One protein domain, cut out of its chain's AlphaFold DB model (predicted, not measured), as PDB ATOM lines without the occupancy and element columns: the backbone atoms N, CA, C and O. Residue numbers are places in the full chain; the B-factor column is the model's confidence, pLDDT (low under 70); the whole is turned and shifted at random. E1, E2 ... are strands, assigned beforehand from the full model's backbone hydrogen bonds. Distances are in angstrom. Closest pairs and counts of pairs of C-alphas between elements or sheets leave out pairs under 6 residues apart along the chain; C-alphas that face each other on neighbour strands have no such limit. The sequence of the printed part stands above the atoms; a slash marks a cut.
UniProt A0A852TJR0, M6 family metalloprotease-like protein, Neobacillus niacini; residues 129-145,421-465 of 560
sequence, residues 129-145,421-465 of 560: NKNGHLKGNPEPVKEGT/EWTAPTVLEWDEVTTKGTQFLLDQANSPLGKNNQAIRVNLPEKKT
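AT A GLANCE: This is residues 129 to 145 and 421 to 465 of the 560 residues of the protein "M6 family metalloprotease-like protein" of Neobacillus niacini (UniProt A0A852TJR0). This domain has little regular structure: a short two-stranded parallel ribbon, E1 and E2, joined by a wide loop, residues 430 to 455, with a separate loop stretch, residues 129 to 145, whose last residue and Thr 465 make the long axis. The printed part has 62 residues, with no named helix and two named strands, E1 then E2. The class is all strand, with 8 of the 62 residues in named elements. The whole is loose, radius of gyration of the C-alphas 13.6 A, and elongated, 43 by 28 by 16 A.

HOW THE PARTS SIT: E1, residues 426 to 429, and E2, residues 456 to 459, are parallel neighbours at 22 degrees. C-alphas 427 and 457 face each other at 4.8 A. N 428 and O 457 are within hydrogen-bond range, 2.9 A, as are N 457 and O 426, 2.9 A.

IN THESE COORDINATES: E1 begins at C-alpha 426 (119.276, 80.895, -38.326) and is 10.2 A long. E2 is 9.6 A long and ends at C-alpha 459 (122.217, 91.081, -39.748).

THE WHOLE: The C-alphas of Thr 145 and Thr 465, the two farthest apart, are 44.6 A apart. Residues 146 to 420 are not printed; C-alphas 145 and 421 are 11.1 A apart across the cut. E1 to E2 is a long link. Residues 129 to 137 have pLDDT under 70.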
ATOM      1  N   ASN A 129     113.483  80.110 -39.495       49.03
ATOM      2  CA  ASN A 129     112.764  79.122 -38.690       49.03
ATOM      3  C   ASN A 129     113.031  79.368 -37.195       49.03
ATOM      4  O   ASN A 129     114.174  79.426 -36.750       49.03
ATOM      5  N   LYS A 130     111.971  79.491 -36.387       44.66
ATOM      6  CA  LYS A 130     112.093  79.677 -34.930       44.66
ATOM      7  C   LYS A 130     112.423  78.351 -34.245       44.66
ATOM      8  O   LYS A 130     111.524  77.671 -33.750       44.66
ATOM      9  N   ASN A 131     113.703  77.998 -34.182       48.84
ATOM     10  CA  ASN A 131     114.143  76.804 -33.468       48.84
ATOM     11  C   ASN A 131     114.513  77.109 -32.006       48.84
ATOM     12  O   ASN A 131     115.442  77.858 -31.723       48.84
ATOM     13  N   GLY A 132     113.778  76.457 -31.095       53.28
ATOM     14  CA  GLY A 132     114.203  76.100 -29.736       53.28
ATOM     15  C   GLY A 132     114.345  77.232 -28.711       53.28
ATOM     16  O   GLY A 132     115.401  77.837 -28.581       53.28
ATOM     17  N   HIS A 133     113.332  77.419 -27.859       52.44
ATOM     18  CA  HIS A 133     113.508  78.125 -26.581       52.44
ATOM     19  C   HIS A 133     114.091  77.185 -25.514       52.44
ATOM     20  O   HIS A 133     113.664  76.029 -25.412       52.44
ATOM     21  N   LEU A 134     115.014  77.700 -24.695       55.75
ATOM     22  CA  LEU A 134     115.614  76.992 -23.559       55.75
ATOM     23  C   LEU A 134     114.550  76.638 -22.500       55.75
ATOM     24  O   LEU A 134     113.681  77.450 -22.180       55.75
ATOM     25  N   LYS A 135     114.629  75.424 -21.933       59.16
ATOM     26  CA  LYS A 135     113.665  74.877 -20.946       59.16
ATOM     27  C   LYS A 135     114.328  74.294 -19.685       59.16
ATOM     28  O   LYS A 135     113.666  73.639 -18.886       59.16
ATOM     29  N   GLY A 136     115.633  74.498 -19.532       66.06
ATOM     30  CA  GLY A 136     116.502  73.827 -18.568       66.06
ATOM     31  C   GLY A 136     117.949  73.938 -19.049       66.06
ATOM     32  O   GLY A 136     118.318  74.967 -19.606       66.06
ATOM     33  N   ASN A 137     118.730  72.871 -18.906       69.94
ATOM     34  CA  ASN A 137     120.019  72.735 -19.590       69.94
ATOM     35  C   ASN A 137     119.802  72.171 -21.009       69.94
ATOM     36  O   ASN A 137     118.855  71.401 -21.193       69.94
ATOM     37  N   PRO A 138     120.631  72.535 -22.002       71.94
ATOM     38  CA  PRO A 138     120.579  71.898 -23.314       71.94
ATOM     39  C   PRO A 138     120.933  70.409 -23.199       71.94
ATOM     40  O   PRO A 138     121.829  70.028 -22.444       71.94
ATOM     41  N   GLU A 139     120.210  69.570 -23.938       81.69
ATOM     42  CA  GLU A 139     120.571  68.161 -24.117       81.69
ATOM     43  C   GLU A 139     121.859  68.059 -24.954       81.69
ATOM     44  O   GLU A 139     122.091  68.933 -25.793       81.69
ATOM     45  N   PRO A 140     122.679  67.004 -24.789       86.81
ATOM     46  CA  PRO A 140     123.788  66.739 -25.702       86.81
ATOM     47  C   PRO A 140     123.314  66.655 -27.158       86.81
ATOM     48  O   PRO A 140     122.222  66.135 -27.426       86.81
ATOM     49  N   VAL A 141     124.155  67.124 -28.087       87.31
ATOM     50  CA  VAL A 141     123.885  67.053 -29.528       87.31
ATOM     51  C   VAL A 141     123.617  65.609 -29.963       87.31
ATOM     52  O   VAL A 141     124.194  64.652 -29.438       87.31
ATOM     53  N   LYS A 142     122.696  65.444 -30.913       86.31
ATOM     54  CA  LYS A 142     122.383  64.159 -31.542       86.31
ATOM     55  C   LYS A 142     122.394  64.349 -33.049       86.31
ATOM     56  O   LYS A 142     121.440  64.929 -33.568       86.31
ATOM     57  N   GLU A 143     123.431  63.832 -33.698       88.19
ATOM     58  CA  GLU A 143     123.535  63.817 -35.159       88.19
ATOM     59  C   GLU A 143     122.356  63.085 -35.794       88.19
ATOM     60  O   GLU A 143     121.918  62.024 -35.327       88.19
ATOM     61  N   GLY A 144     121.855  63.663 -36.878       88.38
ATOM     62  CA  GLY A 144     121.035  62.976 -37.857       88.38
ATOM     63  C   GLY A 144     121.852  62.020 -38.728       88.38
ATOM     64  O   GLY A 144     123.060  61.852 -38.578       88.38
ATOM     65  N   THR A 145     121.162  61.368 -39.659       91.94
ATOM     66  CA  THR A 145     121.804  60.555 -40.695       91.94
ATOM     67  C   THR A 145     122.196  61.456 -41.857       91.94
ATOM     68  O   THR A 145     121.377  62.269 -42.283       91.94
ATOM     69  N   GLU A 421     124.981  69.973 -46.832       93.75
ATOM     70  CA  GLU A 421     124.746  70.157 -45.385       93.75
ATOM     71  C   GLU A 421     125.988  70.738 -44.675       93.75
ATOM     72  O   GLU A 421     126.460  70.218 -43.663       93.75
ATOM     73  N   TRP A 422     126.553  71.823 -45.218       94.00
ATOM     74  CA  TRP A 422     127.695  72.518 -44.602       94.00
ATOM     75  C   TRP A 422     127.266  73.382 -43.428       94.00
ATOM     76  O   TRP A 422     127.927  73.419 -42.388       94.00
ATOM     77  N   THR A 423     126.177  74.130 -43.611       91.69
ATOM     78  CA  THR A 423     125.556  74.916 -42.549       91.69
ATOM     79  C   THR A 423     124.170  75.406 -42.957       91.69
ATOM     80  O   THR A 423     123.931  75.797 -44.097       91.69
ATOM     81  N   ALA A 424     123.260  75.480 -41.989       86.94
ATOM     82  CA  ALA A 424     121.957  76.120 -42.142       86.94
ATOM     83  C   ALA A 424     121.738  77.124 -40.994       86.94
ATOM     84  O   ALA A 424     121.040  76.815 -40.022       86.94
ATOM     85  N   PRO A 425     122.372  78.311 -41.037       88.00
ATOM     86  CA  PRO A 425     122.296  79.258 -39.937       88.00
ATOM     87  C   PRO A 425     120.888  79.832 -39.800       88.00
ATOM     88  O   PRO A 425     120.232  80.166 -40.788       88.00
ATOM     89  N   THR A 426     120.446  80.039 -38.558       86.75
ATOM     90  CA  THR A 426     119.276  80.895 -38.326       86.75
ATOM     91  C   THR A 426     119.676  82.348 -38.534       86.75
ATOM     92  O   THR A 426     120.679  82.813 -37.986       86.75
ATOM     93  N   VAL A 427     118.866  83.064 -39.306       88.12
ATOM     94  CA  VAL A 427     119.051  84.483 -39.606       88.12
ATOM     95  C   VAL A 427     118.156  85.313 -38.695       88.12
ATOM     96  O   VAL A 427     116.983  84.985 -38.502       88.12
ATOM     97  N   LEU A 428     118.726  86.364 -38.114       86.00
ATOM     98  CA  LEU A 428     118.044  87.330 -37.266       86.00
ATOM     99  C   LEU A 428     118.345  88.738 -37.772       86.00
ATOM    100  O   LEU A 428     119.498  89.172 -37.737       86.00
ATOM    101  N   GLU A 429     117.308  89.464 -38.170       87.12
ATOM    102  CA  GLU A 429     117.432  90.883 -38.487       87.12
ATOM    103  C   GLU A 429     117.487  91.703 -37.194       87.12
ATOM    104  O   GLU A 429     116.751  91.452 -36.234       87.12
ATOM    105  N   TRP A 430     118.393  92.683 -37.129       87.25
ATOM    106  CA  TRP A 430     118.590  93.486 -35.920       87.25
ATOM    107  C   TRP A 430     117.325  94.235 -35.474       87.25
ATOM    108  O   TRP A 430     117.102  94.413 -34.276       87.25
ATOM    109  N   ASP A 431     116.479  94.663 -36.411       86.69
ATOM    110  CA  ASP A 431     115.229  95.374 -36.121       86.69
ATOM    111  C   ASP A 431     114.134  94.473 -35.514       86.69
ATOM    112  O   ASP A 431     113.230  94.969 -34.835       86.69
ATOM    113  N   GLU A 432     114.252  93.150 -35.663       84.06
ATOM    114  CA  GLU A 432     113.397  92.160 -35.003       84.06
ATOM    115  C   GLU A 432     113.800  91.906 -33.539       84.06
ATOM    116  O   GLU A 432     113.030  91.327 -32.758       84.06
ATOM    117  N   VAL A 433     114.994  92.346 -33.126       83.56
ATOM    118  CA  VAL A 433     115.495  92.152 -31.761       83.56
ATOM    119  C   VAL A 433     114.793  93.104 -30.797       83.56
ATOM    120  O   VAL A 433     115.085  94.294 -30.695       83.56
ATOM    121  N   THR A 434     113.860  92.558 -30.018       83.75
ATOM    122  CA  THR A 434     113.153  93.330 -28.985       83.75
ATOM    123  C   THR A 434     113.983  93.486 -27.707       83.75
ATOM    124  O   THR A 434     114.894  92.708 -27.430       83.75
ATOM    125  N   THR A 435     113.588  94.416 -26.830       86.81
ATOM    126  CA  THR A 435     114.202  94.607 -25.497       86.81
ATOM    127  C   THR A 435     114.119  93.383 -24.577       86.81
ATOM    128  O   THR A 435     114.801  93.343 -23.556       86.81
ATOM    129  N   LYS A 436     113.301  92.377 -24.916       83.44
ATOM    130  CA  LYS A 436     113.245  91.092 -24.199       83.44
ATOM    131  C   LYS A 436     114.388  90.143 -24.583       83.44
ATOM    132  O   LYS A 436     114.572  89.139 -23.900       83.44
ATOM    133  N   GLY A 437     115.136  90.461 -25.639       78.75
ATOM    134  CA  GLY A 437     116.144  89.593 -26.234       78.75
ATOM    135  C   GLY A 437     115.540  88.425 -27.017       78.75
ATOM    136  O   GLY A 437     114.344  88.130 -26.925       78.75
ATOM    137  N   THR A 438     116.399  87.745 -27.772       80.38
ATOM    138  CA  THR A 438     116.085  86.508 -28.495       80.38
ATOM    139  C   THR A 438     117.001  85.404 -27.975       80.38
ATOM    140  O   THR A 438     118.138  85.668 -27.587       80.38
ATOM    141  N   GLN A 439     116.500  84.171 -27.906       80.88
ATOM    142  CA  GLN A 439     117.243  83.021 -27.394       80.88
ATOM    143  C   GLN A 439     117.279  81.920 -28.446       80.88
ATOM    144  O   GLN A 439     116.252  81.643 -29.063       80.88
ATOM    145  N   PHE A 440     118.439  81.279 -28.581       82.62
ATOM    146  CA  PHE A 440     118.678  80.166 -29.493       82.62
ATOM    147  C   PHE A 440     119.454  79.066 -28.775       82.62
ATOM    148  O   PHE A 440     120.196  79.334 -27.827       82.62
ATOM    149  N   LEU A 441     119.301  77.834 -29.253       84.50
ATOM    150  CA  LEU A 441     120.206  76.737 -28.933       84.50
ATOM    151  C   LEU A 441     121.229  76.581 -30.054       84.50
ATOM    152  O   LEU A 441     120.859  76.645 -31.231       84.50
ATOM    153  N   LEU A 442     122.484  76.385 -29.651       86.94
ATOM    154  CA  LEU A 442     123.608  76.107 -30.530       86.94
ATOM    155  C   LEU A 442     124.113  74.685 -30.279       86.94
ATOM    156  O   LEU A 442     124.416  74.346 -29.134       86.94
ATOM    157  N   ASP A 443     124.198  73.889 -31.339       89.06
ATOM    158  CA  ASP A 443     124.988  72.660 -31.348       89.06
ATOM    159  C   ASP A 443     126.454  73.005 -31.676       89.06
ATOM    160  O   ASP A 443     126.759  74.079 -32.198       89.06
ATOM    161  N   GLN A 444     127.384  72.114 -31.324       91.12
ATOM    162  CA  GLN A 444     128.810  72.302 -31.614       91.12
ATOM    163  C   GLN A 444     129.079  72.357 -33.131       91.12
ATOM    164  O   GLN A 444     128.399  71.708 -33.922       91.12
ATOM    165  N   ALA A 445     130.085  73.131 -33.549       90.25
ATOM    166  CA  ALA A 445     130.313  73.453 -34.964       90.25
ATOM    167  C   ALA A 445     130.684  72.248 -35.849       90.25
ATOM    168  O   ALA A 445     130.482  72.302 -37.063       90.25
ATOM    169  N   ASN A 446     131.209  71.171 -35.260       88.62
ATOM    170  CA  ASN A 446     131.507  69.917 -35.954       88.62
ATOM    171  C   ASN A 446     130.335  68.920 -35.924       88.62
ATOM    172  O   ASN A 446     130.530  67.728 -36.130       88.62
ATOM    173  N   SER A 447     129.122  69.421 -35.663       90.50
ATOM    174  CA  SER A 447     127.886  68.652 -35.742       90.50
ATOM    175  C   SER A 447     126.953  69.131 -36.859       90.50
ATOM    176  O   SER A 447     125.912  69.724 -36.552       90.50
ATOM    177  N   PRO A 448     127.327  68.960 -38.150       89.75
ATOM    178  CA  PRO A 448     126.549  69.407 -39.326       89.75
ATOM    179  C   PRO A 448     125.107  68.914 -39.337       89.75
ATOM    180  O   PRO A 448     124.221  69.633 -39.784       89.75
ATOM    181  N   LEU A 449     124.845  67.729 -38.784       91.31
ATOM    182  CA  LEU A 449     123.520  67.113 -38.788       91.31
ATOM    183  C   LEU A 449     122.855  67.214 -37.406       91.31
ATOM    184  O   LEU A 449     121.933  66.453 -37.090       91.31
ATOM    185  N   GLY A 450     123.317  68.150 -36.570       88.31
ATOM    186  CA  GLY A 450     122.684  68.525 -35.311       88.31
ATOM    187  C   GLY A 450     121.247  69.021 -35.506       88.31
ATOM    188  O   GLY A 450     120.822  69.413 -36.591       88.31
ATOM    189  N   LYS A 451     120.452  68.986 -34.434       83.19
ATOM    190  CA  LYS A 451     119.034  69.397 -34.490       83.19
ATOM    191  C   LYS A 451     118.832  70.872 -34.175       83.19
ATOM    192  O   LYS A 451     117.771  71.415 -34.491       83.19
ATOM    193  N   ASN A 452     119.781  71.483 -33.472       85.06
ATOM    194  CA  ASN A 452     119.759  72.903 -33.162       85.06
ATOM    195  C   ASN A 452     120.583  73.677 -34.199       85.06
ATOM    196  O   ASN A 452     121.070  73.125 -35.180       85.06
ATOM    197  N   ASN A 453     120.711  74.988 -34.003       86.06
ATOM    198  CA  ASN A 453     121.472  75.822 -34.926       86.06
ATOM    199  C   ASN A 453     122.967  75.546 -34.761       86.06
ATOM    200  O   ASN A 453     123.437  75.398 -33.640       86.06
ATOM    201  N   GLN A 454     123.729  75.556 -35.845       88.69
ATOM    202  CA  GLN A 454     125.193  75.513 -35.758       88.69
ATOM    203  C   GLN A 454     125.817  76.907 -35.735       88.69
ATOM    204  O   GLN A 454     126.884  77.127 -35.170       88.69
ATOM    205  N   ALA A 455     125.124  77.862 -36.348       91.31
ATOM    206  CA  ALA A 455     125.485  79.264 -36.377       91.31
ATOM    207  C   ALA A 455     124.212  80.118 -36.351       91.31
ATOM    208  O   ALA A 455     123.147  79.700 -36.817       91.31
ATOM    209  N   ILE A 456     124.329  81.323 -35.795       90.00
ATOM    210  CA  ILE A 456     123.307  82.367 -35.880       90.00
ATOM    211  C   ILE A 456     123.929  83.540 -36.623       90.00
ATOM    212  O   ILE A 456     124.954  84.067 -36.189       90.00
ATOM    213  N   ARG A 457     123.297  83.969 -37.712       90.69
ATOM    214  CA  ARG A 457     123.688  85.176 -38.436       90.69
ATOM    215  C   ARG A 457     122.798  86.325 -37.984       90.69
ATOM    216  O   ARG A 457     121.594  86.300 -38.218       90.69
ATOM    217  N   VAL A 458     123.393  87.324 -37.338       90.19
ATOM    218  CA  VAL A 458     122.689  88.552 -36.953       90.19
ATOM    219  C   VAL A 458     123.028  89.639 -37.959       90.19
ATOM    220  O   VAL A 458     124.163  90.113 -38.005       90.19
ATOM    221  N   ASN A 459     122.048  90.030 -38.761       89.06
ATOM    222  CA  ASN A 459     122.217  91.081 -39.748       89.06
ATOM    223  C   ASN A 459     122.065  92.443 -39.072       89.06
ATOM    224  O   ASN A 459     121.033  92.762 -38.481       89.06
ATOM    225  N   LEU A 460     123.143  93.223 -39.109       90.38
ATOM    226  CA  LEU A 460     123.205  94.560 -38.529       90.38
ATOM    227  C   LEU A 460     122.755  95.611 -39.553       90.38
ATOM    228  O   LEU A 460     122.846  95.363 -40.755       90.38
ATOM    229  N   PRO A 461     122.336  96.810 -39.103       89.56
ATOM    230  CA  PRO A 461     122.109  97.929 -40.009       89.56
ATOM    231  C   PRO A 461     123.340  98.199 -40.881       89.56
ATOM    232  O   PRO A 461     124.472  98.111 -40.395       89.56
ATOM    233  N   GLU A 462     123.115  98.574 -42.141       87.19
ATOM    234  CA  GLU A 462     124.195  98.827 -43.095       87.19
ATOM    235  C   GLU A 462     125.221  99.825 -42.547       87.19
ATOM    236  O   GLU A 462     124.907 100.949 -42.130       87.19
ATOM    237  N   LYS A 463     126.490  99.408 -42.565       87.50
ATOM    238  CA  LYS A 463     127.608 100.264 -42.189       87.50
ATOM    239  C   LYS A 463     127.841 101.286 -43.297       87.50
ATOM    240  O   LYS A 463     128.112 100.929 -44.438       87.50
ATOM    241  N   LYS A 464     127.812 102.570 -42.943       85.81
ATOM    242  CA  LYS A 464     128.200 103.648 -43.859       85.81
ATOM    243  C   LYS A 464     129.722 103.745 -43.924       85.81
ATOM    244  O   LYS A 464     130.357 104.006 -42.901       85.81
ATOM    245  N   THR A 465     130.285 103.578 -45.115       82.75
ATOM    246  CA  THR A 465     131.721 103.751 -45.372       82.75
ATOM    247  C   THR A 465     131.943 105.080 -46.094       82.75
ATOM    248  O   THR A 465     131.295 105.320 -47.114       82.75
TER     249      THR A 465